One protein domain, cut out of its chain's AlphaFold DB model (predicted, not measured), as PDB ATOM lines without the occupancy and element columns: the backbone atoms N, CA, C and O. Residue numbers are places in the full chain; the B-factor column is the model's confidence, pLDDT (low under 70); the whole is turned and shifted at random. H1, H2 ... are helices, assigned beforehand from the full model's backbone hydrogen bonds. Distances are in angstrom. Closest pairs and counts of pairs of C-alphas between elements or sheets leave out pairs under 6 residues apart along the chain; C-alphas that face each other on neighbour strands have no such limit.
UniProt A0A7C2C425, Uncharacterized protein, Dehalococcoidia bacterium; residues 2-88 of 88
ATOM      1  N   ASN A   2     -13.775   8.232 -16.993       88.06
ATOM      2  CA  ASN A   2     -14.155   9.379 -16.140       88.06
ATOM      3  C   ASN A   2     -13.344   9.500 -14.830       88.06
ATOM      4  O   ASN A   2     -12.858  10.570 -14.478       88.06
ATOM      5  N   ARG A   3     -13.101   8.375 -14.144       87.69
ATOM      6  CA  ARG A   3     -12.258   8.331 -12.933       87.69
ATOM      7  C   ARG A   3     -10.831   8.846 -13.175       87.69
ATOM      8  O   ARG A   3     -10.282   9.523 -12.313       87.69
ATOM      9  N   GLY A   4     -10.259   8.546 -14.342       87.94
ATOM     10  CA  GLY A   4      -8.925   8.995 -14.740       87.94
ATOM     11  C   GLY A   4      -8.861  10.501 -14.974       87.94
ATOM     12  O   GLY A   4      -7.991  11.172 -14.425       87.94
ATOM     13  N   LEU A   5      -9.840  11.043 -15.704       88.75
ATOM     14  CA  LEU A   5      -9.977  12.487 -15.929       88.75
ATOM     15  C   LEU A   5     -10.146  13.253 -14.608       88.75
ATOM     16  O   LEU A   5      -9.450  14.236 -14.372       88.75
ATOM     17  N   MET A   6     -11.000  12.756 -13.709       90.69
ATOM     18  CA  MET A   6     -11.192  13.345 -12.379       90.69
ATOM     19  C   MET A   6      -9.918  13.301 -11.523       90.69
ATOM     20  O   MET A   6      -9.611  14.261 -10.816       90.69
ATOM     21  N   GLY A   7      -9.160  12.200 -11.571       87.62
ATOM     22  CA  GLY A   7      -7.894  12.077 -10.845       87.62
ATOM     23  C   GLY A   7      -6.818  13.036 -11.366       87.62
ATOM     24  O   GLY A   7      -6.140  13.685 -10.570       87.62
ATOM     25  N   LEU A   8      -6.721  13.191 -12.690       88.06
ATOM     26  CA  LEU A   8      -5.830  14.163 -13.328       88.06
ATOM     27  C   LEU A   8      -6.197  15.601 -12.961       88.06
ATOM     28  O   LEU A   8      -5.324  16.364 -12.554       88.06
ATOM     29  N   GLY A   9      -7.485  15.947 -13.038       84.88
ATOM     30  CA  GLY A   9      -7.982  17.267 -12.657       84.88
ATOM     31  C   GLY A   9      -7.606  17.629 -11.221       84.88
ATOM     32  O   GLY A   9      -7.026  18.684 -10.989       84.88
ATOM     33  N   ARG A  10      -7.829  16.726 -10.258       85.19
ATOM     34  CA  ARG A  10      -7.471  16.965  -8.848       85.19
ATOM     35  C   ARG A  10      -5.974  17.172  -8.636       85.19
ATOM     36  O   ARG A  10      -5.595  18.047  -7.867       85.19
ATOM     37  N   ALA A  11      -5.128  16.387  -9.300       84.75
ATOM     38  CA  ALA A  11      -3.681  16.523  -9.155       84.75
ATOM     39  C   ALA A  11      -3.166  17.841  -9.754       84.75
ATOM     40  O   ALA A  11      -2.315  18.494  -9.157       84.75
ATOM     41  N   LEU A  12      -3.689  18.245 -10.914       83.44
ATOM     42  CA  LEU A  12      -3.224  19.437 -11.620       83.44
ATOM     43  C   LEU A  12      -3.804  20.732 -11.040       83.44
ATOM     44  O   LEU A  12      -3.071  21.708 -10.920       83.44
ATOM     45  N   VAL A  13      -5.069  20.752 -10.607       82.00
ATOM     46  CA  VAL A  13      -5.694  21.949 -10.010       82.00
ATOM     47  C   VAL A  13      -4.904  22.451  -8.800       82.00
ATOM     48  O   VAL A  13      -4.686  23.652  -8.677       82.00
ATOM     49  N   VAL A  14      -4.391  21.550  -7.958       74.25
ATOM     50  CA  VAL A  14      -3.587  21.932  -6.783       74.25
ATOM     51  C   VAL A  14      -2.262  22.605  -7.169       74.25
ATOM     52  O   VAL A  14      -1.729  23.393  -6.400       74.25
ATOM     53  N   ILE A  15      -1.725  22.331  -8.360       73.62
ATOM     54  CA  ILE A  15      -0.496  22.976  -8.847       73.62
ATOM     55  C   ILE A  15      -0.786  24.378  -9.403       73.62
ATOM     56  O   ILE A  15       0.044  25.272  -9.254       73.62
ATOM     57  N   TYR A  16      -1.937  24.551 -10.057       62.03
ATOM     58  CA  TYR A  16      -2.264  25.750 -10.835       62.03
ATOM     59  C   TYR A  16      -3.044  26.817 -10.063       62.03
ATOM     60  O   TYR A  16      -2.950  27.989 -10.412       62.03
ATOM     61  N   PHE A  17      -3.822  26.437  -9.049       61.69
ATOM     62  CA  PHE A  17      -4.828  27.332  -8.466       61.69
ATOM     63  C   PHE A  17      -4.645  27.633  -6.982       61.69
ATOM     64  O   PHE A  17      -5.432  28.417  -6.463       61.69
ATOM     65  N   THR A  18      -3.669  27.021  -6.295       62.03
ATOM     66  CA  THR A  18      -3.452  27.285  -4.865       62.03
ATOM     67  C   THR A  18      -1.989  27.590  -4.529       62.03
ATOM     68  O   THR A  18      -1.083  26.792  -4.781       62.03
ATOM     69  N   ALA A  19      -1.741  28.758  -3.938       62.19
ATOM     70  CA  ALA A  19      -0.476  29.112  -3.296       62.19
ATOM     71  C   ALA A  19      -0.395  28.515  -1.882       62.19
ATOM     72  O   ALA A  19       0.648  27.987  -1.481       62.19
ATOM     73  N   ALA A  20      -1.507  28.554  -1.147       65.12
ATOM     74  CA  ALA A  20      -1.608  28.062   0.223       65.12
ATOM     75  C   ALA A  20      -1.743  26.523   0.288       65.12
ATOM     76  O   ALA A  20      -1.324  25.874   1.251       65.12
ATOM     77  N   GLY A  21      -2.212  25.906  -0.801       64.31
ATOM     78  CA  GLY A  21      -2.419  24.465  -0.921       64.31
ATOM     79  C   GLY A  21      -3.886  24.059  -0.743       64.31
ATOM     80  O   GLY A  21      -4.772  24.903  -0.717       64.31
ATOM     81  N   PRO A  22      -4.182  22.751  -0.643       63.03
ATOM     82  CA  PRO A  22      -5.560  22.246  -0.606       63.03
ATOM     83  C   PRO A  22      -6.278  22.439   0.741       63.03
ATOM     84  O   PRO A  22      -7.449  22.088   0.847       63.03
ATOM     85  N   PHE A  23      -5.584  22.933   1.768       64.38
ATOM     86  CA  PHE A  23      -6.104  23.046   3.135       64.38
ATOM     87  C   PHE A  23      -6.215  24.491   3.628       64.38
ATOM     88  O   PHE A  23      -6.512  24.701   4.799       64.38
ATOM     89  N   ASP A  24      -5.947  25.469   2.767       61.50
ATOM     90  CA  ASP A  24      -5.896  26.878   3.145       61.50
ATOM     91  C   ASP A  24      -6.397  27.755   1.983       61.50
ATOM     92  O   ASP A  24      -6.484  27.293   0.840       61.50
ATOM     93  N   HIS A  25      -6.792  28.992   2.278       59.50
ATOM     94  CA  HIS A  25      -7.409  29.895   1.310       59.50
ATOM     95  C   HIS A  25      -6.383  30.829   0.670       59.50
ATOM     96  O   HIS A  25      -5.655  31.551   1.351       59.50
ATOM     97  N   ASP A  26      -6.386  30.875  -0.660       61.50
ATOM     98  CA  ASP A  26      -5.662  31.903  -1.393       61.50
ATOM     99  C   ASP A  26      -6.356  33.262  -1.244       61.50
ATOM    100  O   ASP A  26      -7.586  33.372  -1.222       61.50
ATOM    101  N   LEU A  27      -5.548  34.321  -1.184       64.38
ATOM    102  CA  LEU A  27      -6.049  35.686  -1.301       64.38
ATOM    103  C   LEU A  27      -6.683  35.877  -2.687       64.38
ATOM    104  O   LEU A  27      -6.205  35.320  -3.673       64.38
ATOM    105  N   ALA A  28      -7.721  36.713  -2.779       68.69
ATOM    106  CA  ALA A  28      -8.402  37.059  -4.033       68.69
ATOM    107  C   ALA A  28      -7.557  37.997  -4.928       68.69
ATOM    108  O   ALA A  28      -8.005  39.058  -5.356       68.69
ATOM    109  N   VAL A  29      -6.303  37.624  -5.170       67.88
ATOM    110  CA  VAL A  29      -5.335  38.323  -6.017       67.88
ATOM    111  C   VAL A  29      -5.097  37.520  -7.297       67.88
ATOM    112  O   VAL A  29      -5.346  36.315  -7.310       67.88
ATOM    113  N   PRO A  30      -4.604  38.143  -8.384       66.69
ATOM    114  CA  PRO A  30      -4.199  37.410  -9.576       66.69
ATOM    115  C   PRO A  30      -3.194  36.308  -9.223       66.69
ATOM    116  O   PRO A  30      -2.076  36.582  -8.785       66.69
ATOM    117  N   VAL A  31      -3.615  35.059  -9.403       66.56
ATOM    118  CA  VAL A  31      -2.812  33.873  -9.112       66.56
ATOM    119  C   VAL A  31      -1.920  33.599 -10.334       66.56
ATOM    120  O   VAL A  31      -2.442  33.426 -11.438       66.56
ATOM    121  N   PRO A  32      -0.580  33.605 -10.199       72.56
ATOM    122  CA  PRO A  32       0.302  33.303 -11.320       72.56
ATOM    123  C   PRO A  32       0.142  31.841 -11.746       72.56
ATOM    124  O   PRO A  32      -0.273  31.005 -10.954       72.56
ATOM    125  N   ALA A  33       0.520  31.500 -12.982       70.62
ATOM    126  CA  ALA A  33       0.293  30.153 -13.528       70.62
ATOM    127  C   ALA A  33       0.904  29.013 -12.682       70.62
ATOM    128  O   ALA A  33       0.418  27.890 -12.736       70.62
ATOM    129  N   LEU A  34       1.967  29.288 -11.914       80.44
ATOM    130  CA  LEU A  34       2.578  28.349 -10.966       80.44
ATOM    131  C   LEU A  34       2.859  29.061  -9.631       80.44
ATOM    132  O   LEU A  34       4.001  29.465  -9.385       80.44
ATOM    133  N   PRO A  35       1.853  29.212  -8.750       83.12
ATOM    134  CA  PRO A  35       1.946  30.040  -7.542       83.12
ATOM    135  C   PRO A  35       3.076  29.633  -6.609       83.12
ATOM    136  O   PRO A  35       3.843  30.468  -6.139       83.12
ATOM    137  N   LEU A  36       3.248  28.324  -6.427       85.19
ATOM    138  CA  LEU A  36       4.306  27.753  -5.599       85.19
ATOM    139  C   LEU A  36       5.718  28.101  -6.099       85.19
ATOM    140  O   LEU A  36       6.666  28.106  -5.312       85.19
ATOM    141  N   LEU A  37       5.886  28.373  -7.395       88.31
ATOM    142  CA  LEU A  37       7.187  28.686  -7.986       88.31
ATOM    143  C   LEU A  37       7.410  30.186  -8.184       88.31
ATOM    144  O   LEU A  37       8.554  30.585  -8.382       88.31
ATOM    145  N   GLU A  38       6.375  31.017  -8.062       88.69
ATOM    146  CA  GLU A  38       6.483  32.474  -8.198       88.69
ATOM    147  C   GLU A  38       7.572  33.113  -7.309       88.69
ATOM    148  O   GLU A  38       8.297  33.986  -7.807       88.69
ATOM    149  N   PRO A  39       7.807  32.663  -6.053       89.62
ATOM    150  CA  PRO A  39       8.857  33.236  -5.212       89.62
ATOM    151  C   PRO A  39      10.265  33.166  -5.828       89.62
ATOM    152  O   PRO A  39      11.141  33.931  -5.422       89.62
ATOM    153  N   VAL A  40      10.501  32.325  -6.848       90.81
ATOM    154  CA  VAL A  40      11.806  32.208  -7.523       90.81
ATOM    155  C   VAL A  40      12.251  33.539  -8.124       90.81
ATOM    156  O   VAL A  40      13.442  33.842  -8.151       90.81
ATOM    157  N   ARG A  41      11.296  34.389  -8.528       89.81
ATOM    158  CA  ARG A  41      11.572  35.720  -9.083       89.81
ATOM    159  C   ARG A  41      12.259  36.655  -8.093       89.81
ATOM    160  O   ARG A  41      12.926  37.599  -8.510       89.81
ATOM    161  N   ARG A  42      12.105  36.410  -6.788       90.00
ATOM    162  CA  ARG A  42      12.753  37.194  -5.729       90.00
ATOM    163  C   ARG A  42      14.216  36.798  -5.540       90.00
ATOM    164  O   ARG A  42      14.996  37.632  -5.101       90.00
ATOM    165  N   LEU A  43      14.603  35.573  -5.910       87.75
ATOM    166  CA  LEU A  43      15.927  35.021  -5.608       87.75
ATOM    167  C   LEU A  43      17.066  35.849  -6.218       87.75
ATOM    168  O   LEU A  43      18.040  36.133  -5.534       87.75
ATOM    169  N   GLY A  44      16.915  36.305  -7.468       87.38
ATOM    170  CA  GLY A  44      17.924  37.126  -8.152       87.38
ATOM    171  C   GLY A  44      18.084  38.550  -7.604       87.38
ATOM    172  O   GLY A  44      18.964  39.274  -8.054       87.38
ATOM    173  N   ARG A  45      17.230  38.967  -6.661       92.38
ATOM    174  CA  ARG A  45      17.259  40.299  -6.032       92.38
ATOM    175  C   ARG A  45      17.836  40.273  -4.616       92.38
ATOM    176  O   ARG A  45      17.998  41.330  -4.017       92.38
ATOM    177  N   LEU A  46      18.092  39.086  -4.064       94.19
ATOM    178  CA  LEU A  46      18.600  38.926  -2.707       94.19
ATOM    179  C   LEU A  46      20.113  38.747  -2.714       94.19
ATOM    180  O   LEU A  46      20.690  38.140  -3.616       94.19
ATOM    181  N   ARG A  47      20.749  39.243  -1.655       94.25
ATOM    182  CA  ARG A  47      22.147  38.945  -1.370       94.25
ATOM    183  C   ARG A  47      22.295  37.448  -1.053       94.25
ATOM    184  O   ARG A  47      21.594  36.969  -0.165       94.25
ATOM    185  N   PRO A  48      23.188  36.699  -1.725       89.06
ATOM    186  CA  PRO A  48      23.294  35.246  -1.543       89.06
ATOM    187  C   PRO A  48      23.619  34.792  -0.113       89.06
ATOM    188  O   PRO A  48      23.297  33.667   0.266       89.06
ATOM    189  N   ASP A  49      24.277  35.650   0.663       92.69
ATOM    190  CA  ASP A  49      24.706  35.412   2.039       92.69
ATOM    191  C   ASP A  49      23.674  35.844   3.093       92.69
ATOM    192  O   ASP A  49      23.887  35.584   4.277       92.69
ATOM    193  N   SER A  50      22.562  36.462   2.681       95.00
ATOM    194  CA  SER A  50      21.546  36.974   3.600       95.00
ATOM    195  C   SER A  50      20.620  35.878   4.130       95.00
ATOM    196  O   SER A  50      20.393  34.845   3.486       95.00
ATOM    197  N   ASP A  51      20.045  36.107   5.308       95.94
ATOM    198  CA  ASP A  51      19.095  35.169   5.904       95.94
ATOM    199  C   ASP A  51      17.811  35.066   5.072       95.94
ATOM    200  O   ASP A  51      17.275  33.972   4.895       95.94
ATOM    201  N   GLU A  52      17.370  36.155   4.439       94.44
ATOM    202  CA  GLU A  52      16.233  36.152   3.513       94.44
ATOM    203  C   GLU A  52      16.466  35.205   2.333       94.44
ATOM    204  O   GLU A  52      15.549  34.481   1.936       94.44
ATOM    205  N   ALA A  53      17.685  35.163   1.785       94.00
ATOM    206  CA  ALA A  53      18.025  34.235   0.710       94.00
ATOM    207  C   ALA A  53      17.983  32.774   1.188       94.00
ATOM    208  O   ALA A  53      17.501  31.896   0.464       94.00
ATOM    209  N   ARG A  54      18.425  32.500   2.423       94.31
ATOM    210  CA  ARG A  54      18.366  31.160   3.035       94.31
ATOM    211  C   ARG A  54      16.926  30.713   3.297       94.31
ATOM    212  O   ARG A  54      16.570  29.575   2.965       94.31
ATOM    213  N   PHE A  55      16.086  31.601   3.830       94.69
ATOM    214  CA  PHE A  55      14.663  31.334   4.036       94.69
ATOM    215  C   PHE A  55      13.955  31.073   2.706       94.69
ATOM    216  O   PHE A  55      13.312  30.031   2.551       94.69
ATOM    217  N   LEU A  56      14.160  31.941   1.712       93.75
ATOM    218  CA  LEU A  56      13.562  31.785   0.387       93.75
ATOM    219  C   LEU A  56      14.009  30.484  -0.293       93.75
ATOM    220  O   LEU A  56      13.197  29.788  -0.898       93.75
ATOM    221  N   LYS A  57      15.283  30.097  -0.172       93.75
ATOM    222  CA  LYS A  57      15.778  28.821  -0.715       93.75
ATOM    223  C   LYS A  57      15.082  27.616  -0.075       93.75
ATOM    224  O   LYS A  57      14.758  26.646  -0.770       93.75
ATOM    225  N   THR A  58      14.836  27.673   1.232       94.75
ATOM    226  CA  THR A  58      14.119  26.620   1.964       94.75
ATOM    227  C   THR A  58      12.668  26.519   1.493       94.75
ATOM    228  O   THR A  58      12.191  25.424   1.183       94.75
ATOM    229  N   GLU A  59      11.989  27.659   1.363       91.44
ATOM    230  CA  GLU A  59      10.631  27.752   0.821       91.44
ATOM    231  C   GLU A  59      10.552  27.177  -0.601       91.44
ATOM    232  O   GLU A  59       9.774  26.257  -0.861       91.44
ATOM    233  N   LEU A  60      11.427  27.631  -1.502       91.81
ATOM    234  CA  LEU A  60      11.486  27.176  -2.892       91.81
ATOM    235  C   LEU A  60      11.757  25.677  -3.010       91.81
ATOM    236  O   LEU A  60      11.177  25.010  -3.865       91.81
ATOM    237  N   THR A  61      12.593  25.121  -2.132       94.44
ATOM    238  CA  THR A  61      12.853  23.677  -2.097       94.44
ATOM    239  C   THR A  61      11.585  22.905  -1.736       94.44
ATOM    240  O   THR A  61      11.226  21.942  -2.419       94.44
ATOM    241  N   ARG A  62      10.861  23.345  -0.698       91.25
ATOM    242  CA  ARG A  62       9.587  22.730  -0.294       91.25
ATOM    243  C   ARG A  62       8.540  22.851  -1.397       91.25
ATOM    244  O   ARG A  62       7.882  21.864  -1.720       91.25
ATOM    245  N   ASN A  63       8.418  24.023  -2.010       90.44
ATOM    246  CA  ASN A  63       7.455  24.281  -3.073       90.44
ATOM    247  C   ASN A  63       7.748  23.462  -4.334       90.44
ATOM    248  O   ASN A  63       6.848  22.813  -4.864       90.44
ATOM    249  N   ARG A  64       9.017  23.377  -4.753       91.69
ATOM    250  CA  ARG A  64       9.447  22.474  -5.829       91.69
ATOM    251  C   ARG A  64       9.072  21.026  -5.521       91.69
ATOM    252  O   ARG A  64       8.563  20.331  -6.398       91.69
ATOM    253  N   ASN A  65       9.289  20.565  -4.290       93.31
ATOM    254  CA  ASN A  65       8.945  19.197  -3.898       93.31
ATOM    255  C   ASN A  65       7.429  18.941  -3.955       93.31
ATOM    256  O   ASN A  65       7.024  17.887  -4.441       93.31
ATOM    257  N   LYS A  66       6.594  19.907  -3.541       88.62
ATOM    258  CA  LYS A  66       5.127  19.831  -3.684       88.62
ATOM    259  C   LYS A  66       4.709  19.708  -5.152       88.62
ATOM    260  O   LYS A  66       3.951  18.805  -5.491       88.62
ATOM    261  N   VAL A  67       5.244  20.559  -6.031       89.00
ATOM    262  CA  VAL A  67       4.957  20.503  -7.477       89.00
ATOM    263  C   VAL A  67       5.343  19.137  -8.046       89.00
ATOM    264  O   VAL A  67       4.531  18.482  -8.697       89.00
ATOM    265  N   MET A  68       6.551  18.653  -7.741       93.38
ATOM    266  CA  MET A  68       7.014  17.342  -8.202       93.38
ATOM    267  C   MET A  68       6.145  16.190  -7.690       93.38
ATOM    268  O   MET A  68       5.930  15.226  -8.422       93.38
ATOM    269  N   PHE A  69       5.646  16.268  -6.454       91.81
ATOM    270  CA  PHE A  69       4.730  15.274  -5.899       91.81
ATOM    271  C   PHE A  69       3.432  15.188  -6.715       91.81
ATOM    272  O   PHE A  69       3.069  14.104  -7.174       91.81
ATOM    273  N   TYR A  70       2.777  16.323  -6.974       88.19
ATOM    274  CA  TYR A  70       1.523  16.336  -7.731       88.19
ATOM    275  C   TYR A  70       1.710  15.961  -9.205       88.19
ATOM    276  O   TYR A  70       0.884  15.228  -9.748       88.19
ATOM    277  N   LEU A  71       2.818  16.361  -9.841       91.88
ATOM    278  CA  LEU A  71       3.141  15.917 -11.204       91.88
ATOM    279  C   LEU A  71       3.337  14.398 -11.281       91.88
ATOM    280  O   LEU A  71       2.829  13.760 -12.202       91.88
ATOM    281  N   LYS A  72       4.021  13.795 -10.300       94.19
ATOM    282  CA  LYS A  72       4.158  12.333 -10.217       94.19
ATOM    283  C   LYS A  72       2.804  11.648 -10.029       94.19
ATOM    284  O   LYS A  72       2.550  10.631 -10.670       94.19
ATOM    285  N   GLN A  73       1.924  12.210  -9.201       91.31
ATOM    286  CA  GLN A  73       0.578  11.672  -9.000       91.31
ATOM    287  C   GLN A  73      -0.279  11.771 -10.273       91.31
ATOM    288  O   GLN A  73      -0.996  10.824 -10.609       91.31
ATOM    289  N   ALA A  74      -0.178  12.882 -11.008       91.56
ATOM    290  CA  ALA A  74      -0.839  13.056 -12.298       91.56
ATOM    291  C   ALA A  74      -0.321  12.039 -13.326       91.56
ATOM    292  O   ALA A  74      -1.121  11.354 -13.960       91.56
ATOM    293  N   LEU A  75       1.002  11.871 -13.432       95.44
ATOM    294  CA  LEU A  75       1.615  10.902 -14.341       95.44
ATOM    295  C   LEU A  75       1.165   9.468 -14.034       95.44
ATOM    296  O   LEU A  75       0.739   8.759 -14.943       95.44
ATOM    297  N   LYS A  76       1.185   9.069 -12.757       94.38
ATOM    298  CA  LYS A  76       0.686   7.759 -12.318       94.38
ATOM    299  C   LYS A  76      -0.777   7.555 -12.723       94.38
ATOM    300  O   LYS A  76      -1.114   6.545 -13.334       94.38
ATOM    301  N   THR A  77      -1.629   8.545 -12.458       94.25
ATOM    302  CA  THR A  77      -3.059   8.490 -12.811       94.25
ATOM    303  C   THR A  77      -3.269   8.373 -14.326       94.25
ATOM    304  O   THR A  77      -4.128   7.610 -14.775       94.25
ATOM    305  N   ALA A  78      -2.481   9.096 -15.131       93.81
ATOM    306  CA  ALA A  78      -2.526   8.995 -16.589       93.81
ATOM    307  C   ALA A  78      -2.130   7.593 -17.068       93.81
ATOM    308  O   ALA A  78      -2.839   7.006 -17.883       93.81
ATOM    309  N   GLN A  79      -1.035   7.042 -16.539       95.38
ATOM    310  CA  GLN A  79      -0.543   5.709 -16.893       95.38
ATOM    311  C   GLN A  79      -1.572   4.620 -16.572       95.38
ATOM    312  O   GLN A  79      -1.891   3.811 -17.440       95.38
ATOM    313  N   GLU A  80      -2.143   4.645 -15.365       93.62
ATOM    314  CA  GLU A  80      -3.203   3.716 -14.947       93.62
ATOM    315  C   GLU A  80      -4.438   3.826 -15.852       93.62
ATOM    316  O   GLU A  80      -5.020   2.820 -16.254       93.62
ATOM    317  N   THR A  81      -4.814   5.051 -16.228       94.12
ATOM    318  CA  THR A  81      -5.963   5.295 -17.108       94.12
ATOM    319  C   THR A  81      -5.720   4.760 -18.517       94.12
ATOM    320  O   THR A  81      -6.595   4.102 -19.072       94.12
ATOM    321  N   VAL A  82      -4.539   5.005 -19.092       95.25
ATOM    322  CA  VAL A  82      -4.168   4.499 -20.423       95.25
ATOM    323  C   VAL A  82      -4.106   2.973 -20.430       95.25
ATOM    324  O   VAL A  82      -4.614   2.357 -21.364       95.25
ATOM    325  N   ALA A  83      -3.530   2.356 -19.395       93.50
ATOM    326  CA  ALA A  83      -3.482   0.900 -19.270       93.50
ATOM    327  C   ALA A  83      -4.892   0.292 -19.204       93.50
ATOM    328  O   ALA A  83      -5.180  -0.658 -19.928       93.50
ATOM    329  N   ALA A  84      -5.789   0.887 -18.413       91.38
ATOM    330  CA  ALA A  84      -7.173   0.434 -18.302       91.38
ATOM    331  C   ALA A  84      -7.967   0.570 -19.613       91.38
ATOM    332  O   ALA A  84      -8.845  -0.243 -19.868       91.38
ATOM    333  N   ILE A  85      -7.671   1.579 -20.442       92.50
ATOM    334  CA  ILE A  85      -8.304   1.742 -21.763       92.50
ATOM    335  C   ILE A  85      -7.782   0.705 -22.762       92.50
ATOM    336  O   ILE A  85      -8.536   0.246 -23.605       92.50
ATOM    337  N   ARG A  86      -6.492   0.359 -22.701       90.12
ATOM    338  CA  ARG A  86      -5.863  -0.583 -23.642       90.12
ATOM    339  C   ARG A  86      -6.135  -2.053 -23.325       90.12
ATOM    340  O   ARG A  86      -5.990  -2.880 -24.215       90.12
ATOM    341  N   GLY A  87      -6.420  -2.375 -22.065       80.50
ATOM    342  CA  GLY A  87      -6.687  -3.741 -21.609       80.50
ATOM    343  C   GLY A  87      -8.169  -4.118 -21.540       80.50
ATOM    344  O   GLY A  87      -8.465  -5.226 -21.102       80.50
ATOM    345  N   GLY A  88      -9.072  -3.200 -21.896       60.81
ATOM    346  CA  GLY A  88     -10.521  -3.416 -21.932       60.81
ATOM    347  C   GLY A  88     -11.097  -3.316 -23.334       60.81
ATOM    348  O   GLY A  88     -10.326  -3.025 -24.275       60.81
TER     349      GLY A  88
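Overview. This is residues 2 to 88 of the 88 residues of an uncharacterized protein of Dehalococcoidia bacterium (UniProt A0A7C2C425). One long helix, H3, makes the length of this rod, and a shorter helix, H1, packs side by side with part of it, running opposite ways. A four-residue helix, H2, packs near the other end of H3, and a long loop, residues 17 to 39, joins H1 to H2. The printed part has 87 residues with three named helices, in the order H1, H2, H3, and no named strand, and the class is all helix. The whole is loose, with a radius of gyration of the C-alphas of 16.6 A, and the C-alphas span 57 by 28 by 19 A.

Along the chain. Begin with the longest helix, H3, residues 51 to 86. Find C-alpha 51 at (19.095, 35.169, 5.904); from there the helix runs 52.7 A to C-alpha 86 at (-5.863, -0.583, -23.642). Look next at the first printed residue, Asn 2, with its C-alpha at (-14.155, 9.379, -16.140), where H1 begins; it holds residues 2 to 16 and measures 20.9 A from first to last C-alpha. H2 holds residues 40 to 43, and its first and last C-alphas are 5.3 A apart.

Arrangement. Start at H3 and look at its residues 67 to 81, the part that touches H1. Their closest C-alphas are those of Leu 8 and Ala 74, 5.2 A apart. The two helices stand at a shallow tilt of 13 degrees and run opposite ways. Nearer to the beginning of H3, residues 53 to 60 are the part that touches H2, with 4 pairs of C-alphas within 8 A. The closest C-alphas of this pair are those of Leu 43 and Ala 53, 6.7 A apart. H1 and H2 are apart. In the backbone of H3 every O i to N i+4 pair is within hydrogen-bond range, while in H1 9 of 11 are. H2 is too short for such a pair, but its one O i to N i+3 pair is within range.

Size, cuts and confidence. Find the two C-alphas farthest apart at Asp 49 and Gly 88, 57.6 A from each other. The first and last printed C-alphas, those of Asn 2 and Gly 88, are 14.5 A apart, and Gly 88 is the chain's last residue. The printed part has no cut. The link from H1 to H2 is long, with 23 residues, and the link from H2 to H3 is short, with 7. In the B-factor column the mean pLDDT of the printed part is 84.5; look for values under 70 at residues 16 to 31 and at residue 88, where the model's confidence is low.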